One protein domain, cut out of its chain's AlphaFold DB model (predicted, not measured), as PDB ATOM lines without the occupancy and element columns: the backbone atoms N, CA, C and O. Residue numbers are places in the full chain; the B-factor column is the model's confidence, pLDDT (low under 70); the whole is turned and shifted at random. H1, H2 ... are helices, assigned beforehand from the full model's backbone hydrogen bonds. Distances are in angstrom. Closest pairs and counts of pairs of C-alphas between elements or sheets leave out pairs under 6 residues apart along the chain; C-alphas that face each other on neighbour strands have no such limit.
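This is residues 3 to 36 and 44 to 72 of the 85 residues of the protein "HTH-type transcriptional activator NahR" of Paraburkholderia piptadeniae (UniProt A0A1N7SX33). Two small lobes set end to end make a rod: one is the longest helix, H3, with the stretch of residues 44 to 55 leading out along it before the chain folds back into the helix; the other holds two short helices, H1 and H2, near each other with loops round them. The printed part has 63 residues, with three named helices in the order H1, H2, H3 and no named strand. The class is all helix, though the helices hold 29 of the 63 printed residues, under half. The whole is extended, with a radius of gyration of the C-alphas of 17.7 A and spans of 51 by 24 by 22 A.

H3, residues 56 to 69, touches no helix. It is apart from H2, residues 18 to 25, and from H1, residues 3 to 9. H1 and H2 are close but not clearly touching, with 1 pair of C-alphas within 8 A; their closest C-alphas, those of Gly 4 and Leu 24, are 6.0 A apart. They run the same way at a steep tilt of 36 degrees, only just steep. In H2 and H3 every O i to N i+4 pair is within hydrogen-bond range; in H1, 2 of 3 are.

H3 has 14 residues and measures 19.9 A from C-alpha 56 at (40.696, -36.931, -22.213) to C-alpha 69 at (46.206, -19.918, -13.456). H2 has 8 residues and measures 10.4 A. H1 has 7 residues and measures 10.2 A, beginning with C-alpha 3 at (43.346, 0.914, -24.529).

The two C-alphas farthest apart, those of Asp 11 and Gln 54, are 50.8 A apart. Residues 37 to 43 are cut out and not printed, and C-alphas 36 and 44 are 22.9 A apart across the cut. The link from H1 to H2, 8 residues, is short; that from H2 to H3 is the link across the cut. The mean pLDDT of the printed part is 93.8, and residue 72 is under 70.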
ATOM      1  N   VAL A   3      43.281   0.122 -25.771       93.94
ATOM      2  CA  VAL A   3      43.346   0.914 -24.529       93.94
ATOM      3  C   VAL A   3      44.744   1.475 -24.232       93.94
ATOM      4  O   VAL A   3      44.856   2.656 -23.935       93.94
ATOM      5  N   GLY A   4      45.814   0.688 -24.399       94.00
ATOM      6  CA  GLY A   4      47.186   1.170 -24.185       94.00
ATOM      7  C   GLY A   4      47.571   2.311 -25.130       94.00
ATOM      8  O   GLY A   4      48.123   3.316 -24.692       94.00
ATOM      9  N   PHE A   5      47.196   2.207 -26.410       94.75
ATOM     10  CA  PHE A   5      47.460   3.246 -27.409       94.75
ATOM     11  C   PHE A   5      46.694   4.544 -27.143       94.75
ATOM     12  O   PHE A   5      47.219   5.622 -27.410       94.75
ATOM     13  N   ILE A   6      45.462   4.449 -26.634       95.94
ATOM     14  CA  ILE A   6      44.647   5.619 -26.282       95.94
ATOM     15  C   ILE A   6      45.257   6.328 -25.071       95.94
ATOM     16  O   ILE A   6      45.510   7.528 -25.131       95.94
ATOM     17  N   LEU A   7      45.541   5.582 -24.000       96.38
ATOM     18  CA  LEU A   7      46.105   6.137 -22.766       96.38
ATOM     19  C   LEU A   7      47.497   6.746 -22.969       96.38
ATOM     20  O   LEU A   7      47.830   7.726 -22.323       96.38
ATOM     21  N   GLN A   8      48.305   6.215 -23.888       95.25
ATOM     22  CA  GLN A   8      49.621   6.785 -24.194       95.25
ATOM     23  C   GLN A   8      49.547   8.154 -24.896       95.25
ATOM     24  O   GLN A   8      50.510   8.915 -24.868       95.25
ATOM     25  N   ARG A   9      48.436   8.457 -25.578       95.31
ATOM     26  CA  ARG A   9      48.296   9.635 -26.456       95.31
ATOM     27  C   ARG A   9      47.300  10.671 -25.940       95.31
ATOM     28  O   ARG A   9      47.019  11.635 -26.646       95.31
ATOM     29  N   THR A  10      46.720  10.450 -24.766       96.62
ATOM     30  CA  THR A  10      45.658  11.290 -24.206       96.62
ATOM     31  C   THR A  10      45.819  11.402 -22.697       96.62
ATOM     32  O   THR A  10      46.393  10.518 -22.072       96.62
ATOM     33  N   ASP A  11      45.225  12.433 -22.101       96.19
ATOM     34  CA  ASP A  11      45.191  12.619 -20.643       96.19
ATOM     35  C   ASP A  11      44.036  11.849 -19.973       96.19
ATOM     36  O   ASP A  11      43.496  12.252 -18.941       96.19
ATOM     37  N   LEU A  12      43.599  10.743 -20.583       97.12
ATOM     38  CA  LEU A  12      42.525   9.912 -20.046       97.12
ATOM     39  C   LEU A  12      43.048   8.935 -18.991       97.12
ATOM     40  O   LEU A  12      44.201   8.510 -19.000       97.12
ATOM     41  N   ILE A  13      42.144   8.506 -18.112       95.88
ATOM     42  CA  ILE A  13      42.366   7.407 -17.170       95.88
ATOM     43  C   ILE A  13      41.362   6.286 -17.435       95.88
ATOM     44  O   ILE A  13      40.253   6.531 -17.907       95.88
ATOM     45  N   ALA A  14      41.734   5.047 -17.114       95.44
ATOM     46  CA  ALA A  14      40.859   3.889 -17.269       95.44
ATOM     47  C   ALA A  14      40.925   2.973 -16.046       95.44
ATOM     48  O   ALA A  14      41.994   2.733 -15.486       95.44
ATOM     49  N   THR A  15      39.772   2.418 -15.672       94.62
ATOM     50  CA  THR A  15      39.692   1.313 -14.711       94.62
ATOM     51  C   THR A  15      39.687   0.004 -15.487       94.62
ATOM     52  O   THR A  15      38.812  -0.221 -16.320       94.62
ATOM     53  N   VAL A  16      40.674  -0.851 -15.234       93.38
ATOM     54  CA  VAL A  16      40.854  -2.132 -15.929       93.38
ATOM     55  C   VAL A  16      41.216  -3.234 -14.927       93.38
ATOM     56  O   VAL A  16      41.695  -2.919 -13.836       93.38
ATOM     57  N   PRO A  17      41.032  -4.524 -15.267       91.88
ATOM     58  CA  PRO A  17      41.524  -5.618 -14.435       91.88
ATOM     59  C   PRO A  17      43.035  -5.517 -14.192       91.88
ATOM     60  O   PRO A  17      43.797  -5.211 -15.109       91.88
ATOM     61  N   GLU A  18      43.478  -5.838 -12.977       91.12
ATOM     62  CA  GLU A  18      44.877  -5.689 -12.551       91.12
ATOM     63  C   GLU A  18      45.865  -6.403 -13.484       91.12
ATOM     64  O   GLU A  18      46.854  -5.813 -13.911       91.12
ATOM     65  N   ARG A  19      45.560  -7.644 -13.892       90.19
ATOM     66  CA  ARG A  19      46.412  -8.410 -14.817       90.19
ATOM     67  C   ARG A  19      46.603  -7.693 -16.159       90.19
ATOM     68  O   ARG A  19      47.699  -7.726 -16.706       90.19
ATOM     69  N   LEU A  20      45.566  -7.015 -16.660       92.88
ATOM     70  CA  LEU A  20      45.664  -6.201 -17.872       92.88
ATOM     71  C   LEU A  20      46.498  -4.938 -17.616       92.88
ATOM     72  O   LEU A  20      47.372  -4.623 -18.418       92.88
ATOM     73  N   ALA A  21      46.280  -4.247 -16.494       94.06
ATOM     74  CA  ALA A  21      47.069  -3.068 -16.131       94.06
ATOM     75  C   ALA A  21      48.573  -3.383 -16.064       94.06
ATOM     76  O   ALA A  21      49.379  -2.639 -16.618       94.06
ATOM     77  N   LEU A  22      48.947  -4.515 -15.460       94.00
ATOM     78  CA  LEU A  22      50.337  -4.970 -15.368       94.00
ATOM     79  C   LEU A  22      50.965  -5.235 -16.744       94.00
ATOM     80  O   LEU A  22      52.125  -4.893 -16.960       94.00
ATOM     81  N   GLN A  23      50.203  -5.792 -17.691       94.06
ATOM     82  CA  GLN A  23      50.687  -6.012 -19.058       94.06
ATOM     83  C   GLN A  23      50.840  -4.717 -19.864       94.06
ATOM     84  O   GLN A  23      51.660  -4.667 -20.776       94.06
ATOM     85  N   LEU A  24      50.066  -3.676 -19.547       94.94
ATOM     86  CA  LEU A  24      50.099  -2.400 -20.265       94.94
ATOM     87  C   LEU A  24      51.101  -1.398 -19.680       94.94
ATOM     88  O   LEU A  24      51.574  -0.528 -20.407       94.94
ATOM     89  N   ALA A  25      51.434  -1.512 -18.394       94.06
ATOM     90  CA  ALA A  25      52.252  -0.533 -17.682       94.06
ATOM     91  C   ALA A  25      53.616  -0.292 -18.338       94.06
ATOM     92  O   ALA A  25      53.953   0.845 -18.653       94.06
ATOM     93  N   VAL A  26      54.377  -1.360 -18.591       94.62
ATOM     94  CA  VAL A  26      55.727  -1.246 -19.166       94.62
ATOM     95  C   VAL A  26      55.692  -0.861 -20.651       94.62
ATOM     96  O   VAL A  26      56.350   0.114 -21.003       94.62
ATOM     97  N   PRO A  27      54.925  -1.535 -21.535       94.94
ATOM     98  CA  PRO A  27      54.984  -1.243 -22.971       94.94
ATOM     99  C   PRO A  27      54.475   0.151 -23.355       94.94
ATOM    100  O   PRO A  27      54.886   0.688 -24.380       94.94
ATOM    101  N   PHE A  28      53.575   0.731 -22.555       95.38
ATOM    102  CA  PHE A  28      52.962   2.034 -22.834       95.38
ATOM    103  C   PHE A  28      53.400   3.130 -21.853       95.38
ATOM    104  O   PHE A  28      52.850   4.228 -21.899       95.38
ATOM    105  N   SER A  29      54.382   2.852 -20.985       95.06
ATOM    106  CA  SER A  29      54.861   3.771 -19.939       95.06
ATOM    107  C   SER A  29      53.730   4.327 -19.060       95.06
ATOM    108  O   SER A  29      53.714   5.506 -18.709       95.06
ATOM    109  N   LEU A  30      52.759   3.478 -18.716       95.75
ATOM    110  CA  LEU A  30      51.597   3.847 -17.909       95.75
ATOM    111  C   LEU A  30      51.861   3.600 -16.425       95.75
ATOM    112  O   LEU A  30      52.558   2.667 -16.033       95.75
ATOM    113  N   THR A  31      51.233   4.415 -15.581       95.38
ATOM    114  CA  THR A  31      51.312   4.278 -14.124       95.38
ATOM    115  C   THR A  31      50.015   3.707 -13.563       95.38
ATOM    116  O   THR A  31      48.930   4.176 -13.897       95.38
ATOM    117  N   LEU A  32      50.120   2.729 -12.659       95.81
ATOM    118  CA  LEU A  32      48.968   2.202 -11.931       95.81
ATOM    119  C   LEU A  32      48.650   3.062 -10.699       95.81
ATOM    120  O   LEU A  32      49.539   3.588 -10.017       95.81
ATOM    121  N   ARG A  33      47.360   3.167 -10.382       94.88
ATOM    122  CA  ARG A  33      46.843   3.794  -9.162       94.88
ATOM    123  C   ARG A  33      45.836   2.862  -8.505       94.88
ATOM    124  O   ARG A  33      45.108   2.153  -9.195       94.88
ATOM    125  N   ALA A  34      45.815   2.864  -7.173       91.50
ATOM    126  CA  ALA A  34      44.802   2.138  -6.423       91.50
ATOM    127  C   ALA A  34      43.420   2.726  -6.729       91.50
ATOM    128  O   ALA A  34      43.264   3.945  -6.828       91.50
ATOM    129  N   LEU A  35      42.427   1.852  -6.883       92.25
ATOM    130  CA  LEU A  35      41.061   2.279  -7.136       92.25
ATOM    131  C   LEU A  35      40.505   2.989  -5.883       92.25
ATOM    132  O   LEU A  35      40.654   2.451  -4.784       92.25
ATOM    133  N   PRO A  36      39.859   4.165  -6.009       92.31
ATOM    134  CA  PRO A  36      39.378   4.934  -4.857       92.31
ATOM    135  C   PRO A  36      38.131   4.326  -4.196       92.31
ATOM    136  O   PRO A  36      37.678   4.805  -3.162       92.31
ATOM    137  N   ILE A  44      37.086 -15.445 -12.618       89.69
ATOM    138  CA  ILE A  44      37.328 -16.030 -13.937       89.69
ATOM    139  C   ILE A  44      36.920 -17.499 -13.886       89.69
ATOM    140  O   ILE A  44      37.402 -18.253 -13.042       89.69
ATOM    141  N   HIS A  45      36.033 -17.898 -14.794       93.25
ATOM    142  CA  HIS A  45      35.504 -19.254 -14.863       93.25
ATOM    143  C   HIS A  45      36.038 -19.987 -16.093       93.25
ATOM    144  O   HIS A  45      36.046 -19.445 -17.197       93.25
ATOM    145  N   LEU A  46      36.430 -21.245 -15.901       95.12
ATOM    146  CA  LEU A  46      36.722 -22.177 -16.983       95.12
ATOM    147  C   LEU A  46      35.450 -22.970 -17.294       95.12
ATOM    148  O   LEU A  46      34.945 -23.687 -16.432       95.12
ATOM    149  N   LEU A  47      34.925 -22.823 -18.510       95.69
ATOM    150  CA  LEU A  47      33.662 -23.426 -18.938       95.69
ATOM    151  C   LEU A  47      33.903 -24.426 -20.070       95.69
ATOM    152  O   LEU A  47      34.739 -24.209 -20.945       95.69
ATOM    153  N   TRP A  48      33.140 -25.513 -20.067       96.19
ATOM    154  CA  TRP A  48      33.129 -26.513 -21.130       96.19
ATOM    155  C   TRP A  48      31.719 -27.076 -21.295       96.19
ATOM    156  O   TRP A  48      30.902 -27.051 -20.375       96.19
ATOM    157  N   HIS A  49      31.430 -27.605 -22.480       97.00
ATOM    158  CA  HIS A  49      30.159 -28.270 -22.739       97.00
ATOM    159  C   HIS A  49      30.113 -29.643 -22.049       97.00
ATOM    160  O   HIS A  49      31.116 -30.354 -22.031       97.00
ATOM    161  N   ALA A  50      28.944 -30.074 -21.558       95.62
ATOM    162  CA  ALA A  50      28.787 -31.344 -20.832       95.62
ATOM    163  C   ALA A  50      29.323 -32.568 -21.604       95.62
ATOM    164  O   ALA A  50      29.947 -33.450 -21.023       95.62
ATOM    165  N   ARG A  51      29.160 -32.581 -22.934       96.12
ATOM    166  CA  ARG A  51      29.687 -33.642 -23.819       96.12
ATOM    167  C   ARG A  51      31.211 -33.793 -23.769       96.12
ATOM    168  O   ARG A  51      31.706 -34.894 -23.945       96.12
ATOM    169  N   ALA A  52      31.943 -32.709 -23.518       93.88
ATOM    170  CA  ALA A  52      33.404 -32.718 -23.437       93.88
ATOM    171  C   ALA A  52      33.918 -33.029 -22.019       93.88
ATOM    172  O   ALA A  52      35.118 -32.990 -21.772       93.88
ATOM    173  N   HIS A  53      33.033 -33.316 -21.059       94.56
ATOM    174  CA  HIS A  53      33.440 -33.493 -19.667       94.56
ATOM    175  C   HIS A  53      34.347 -34.716 -19.457       94.56
ATOM    176  O   HIS A  53      35.293 -34.644 -18.668       94.56
ATOM    177  N   GLN A  54      34.066 -35.812 -20.168       95.56
ATOM    178  CA  GLN A  54      34.830 -37.062 -20.102       95.56
ATOM    179  C   GLN A  54      35.911 -37.179 -21.184       95.56
ATOM    180  O   GLN A  54      36.678 -38.135 -21.158       95.56
ATOM    181  N   ASP A  55      36.005 -36.206 -22.093       97.56
ATOM    182  CA  ASP A  55      37.037 -36.185 -23.128       97.56
ATOM    183  C   ASP A  55      38.432 -36.003 -22.507       97.56
ATOM    184  O   ASP A  55      38.659 -35.084 -21.712       97.56
ATOM    185  N   GLU A  56      39.367 -36.894 -22.838       97.31
ATOM    186  CA  GLU A  56      40.696 -36.931 -22.213       97.31
ATOM    187  C   GLU A  56      41.530 -35.693 -22.551       97.31
ATOM    188  O   GLU A  56      42.156 -35.113 -21.662       97.31
ATOM    189  N   ALA A  57      41.478 -35.233 -23.805       97.00
ATOM    190  CA  ALA A  57      42.193 -34.037 -24.238       97.00
ATOM    191  C   ALA A  57      41.663 -32.785 -23.524       97.00
ATOM    192  O   ALA A  57      42.442 -31.964 -23.029       97.00
ATOM    193  N   ASN A  58      40.339 -32.660 -23.392       97.31
ATOM    194  CA  ASN A  58      39.717 -31.585 -22.629       97.31
ATOM    195  C   ASN A  58      40.113 -31.638 -21.149       97.31
ATOM    196  O   ASN A  58      40.453 -30.608 -20.569       97.31
ATOM    197  N   ARG A  59      40.098 -32.822 -20.525       97.06
ATOM    198  CA  ARG A  59      40.520 -33.003 -19.125       97.06
ATOM    199  C   ARG A  59      41.974 -32.597 -18.910       97.06
ATOM    200  O   ARG A  59      42.245 -31.873 -17.954       97.06
ATOM    201  N   TRP A  60      42.873 -33.018 -19.796       97.00
ATOM    202  CA  TRP A  60      44.282 -32.632 -19.748       97.00
ATOM    203  C   TRP A  60      44.447 -31.112 -19.839       97.00
ATOM    204  O   TRP A  60      45.067 -30.515 -18.960       97.00
ATOM    205  N   LEU A  61      43.824 -30.466 -20.831       97.31
ATOM    206  CA  LEU A  61      43.923 -29.015 -21.005       97.31
ATOM    207  C   LEU A  61      43.365 -28.259 -19.796       97.31
ATOM    208  O   LEU A  61      43.963 -27.284 -19.347       97.31
ATOM    209  N   ARG A  62      42.235 -28.716 -19.240       96.44
ATOM    210  CA  ARG A  62      41.676 -28.139 -18.011       96.44
ATOM    211  C   ARG A  62      42.653 -28.253 -16.845       96.44
ATOM    212  O   ARG A  62      42.792 -27.279 -16.115       96.44
ATOM    213  N   GLY A  63      43.339 -29.389 -16.703       95.81
ATOM    214  CA  GLY A  63      44.410 -29.569 -15.720       95.81
ATOM    215  C   GLY A  63      45.522 -28.538 -15.896       95.81
ATOM    216  O   GLY A  63      45.798 -27.780 -14.975       95.81
ATOM    217  N   VAL A  64      46.058 -28.408 -17.111       96.88
ATOM    218  CA  VAL A  64      47.116 -27.431 -17.425       96.88
ATOM    219  C   VAL A  64      46.685 -25.993 -17.112       96.88
ATOM    220  O   VAL A  64      47.444 -25.228 -16.520       96.88
ATOM    221  N   VAL A  65      45.464 -25.603 -17.484       95.88
ATOM    222  CA  VAL A  65      44.936 -24.261 -17.185       95.88
ATOM    223  C   VAL A  65      44.798 -24.053 -15.675       95.88
ATOM    224  O   VAL A  65      45.151 -22.991 -15.167       95.88
ATOM    225  N   VAL A  66      44.305 -25.054 -14.946       94.88
ATOM    226  CA  VAL A  66      44.188 -24.984 -13.486       94.88
ATOM    227  C   VAL A  66      45.567 -24.825 -12.851       94.88
ATOM    228  O   VAL A  66      45.734 -23.919 -12.035       94.88
ATOM    229  N   ASP A  67      46.558 -25.604 -13.271       94.56
ATOM    230  CA  ASP A  67      47.914 -25.556 -12.719       94.56
ATOM    231  C   ASP A  67      48.603 -24.205 -12.972       94.56
ATOM    232  O   ASP A  67      49.319 -23.694 -12.111       94.56
ATOM    233  N   LEU A  68      48.370 -23.591 -14.137       93.50
ATOM    234  CA  LEU A  68      49.002 -22.323 -14.516       93.50
ATOM    235  C   LEU A  68      48.316 -21.080 -13.936       93.50
ATOM    236  O   LEU A  68      48.972 -20.051 -13.747       93.50
ATOM    237  N   PHE A  69      47.000 -21.125 -13.718       90.44
ATOM    238  CA  PHE A  69      46.206 -19.918 -13.456       90.44
ATOM    239  C   PHE A  69      45.406 -19.949 -12.153       90.44
ATOM    240  O   PHE A  69      44.875 -18.903 -11.763       90.44
ATOM    241  N   THR A  70      45.320 -21.088 -11.461       87.19
ATOM    242  CA  THR A  70      44.635 -21.148 -10.164       87.19
ATOM    243  C   THR A  70      45.549 -20.601  -9.088       87.19
ATOM    244  O   THR A  70      46.547 -21.203  -8.703       87.19
ATOM    245  N   ASP A  71      45.195 -19.428  -8.590       71.62
ATOM    246  CA  ASP A  71      45.992 -18.729  -7.603       71.62
ATOM    247  C   ASP A  71      45.772 -19.342  -6.209       71.62
ATOM    248  O   ASP A  71      44.852 -18.967  -5.479       71.62
ATOM    249  N   THR A  72      46.609 -20.305  -5.813       56.38
ATOM    250  CA  THR A  72      46.595 -20.870  -4.448       56.38
ATOM    251  C   THR A  72      46.991 -19.816  -3.389       56.38
ATOM    252  O   THR A  72      46.792 -20.026  -2.193       56.38
TER     253      THR A  72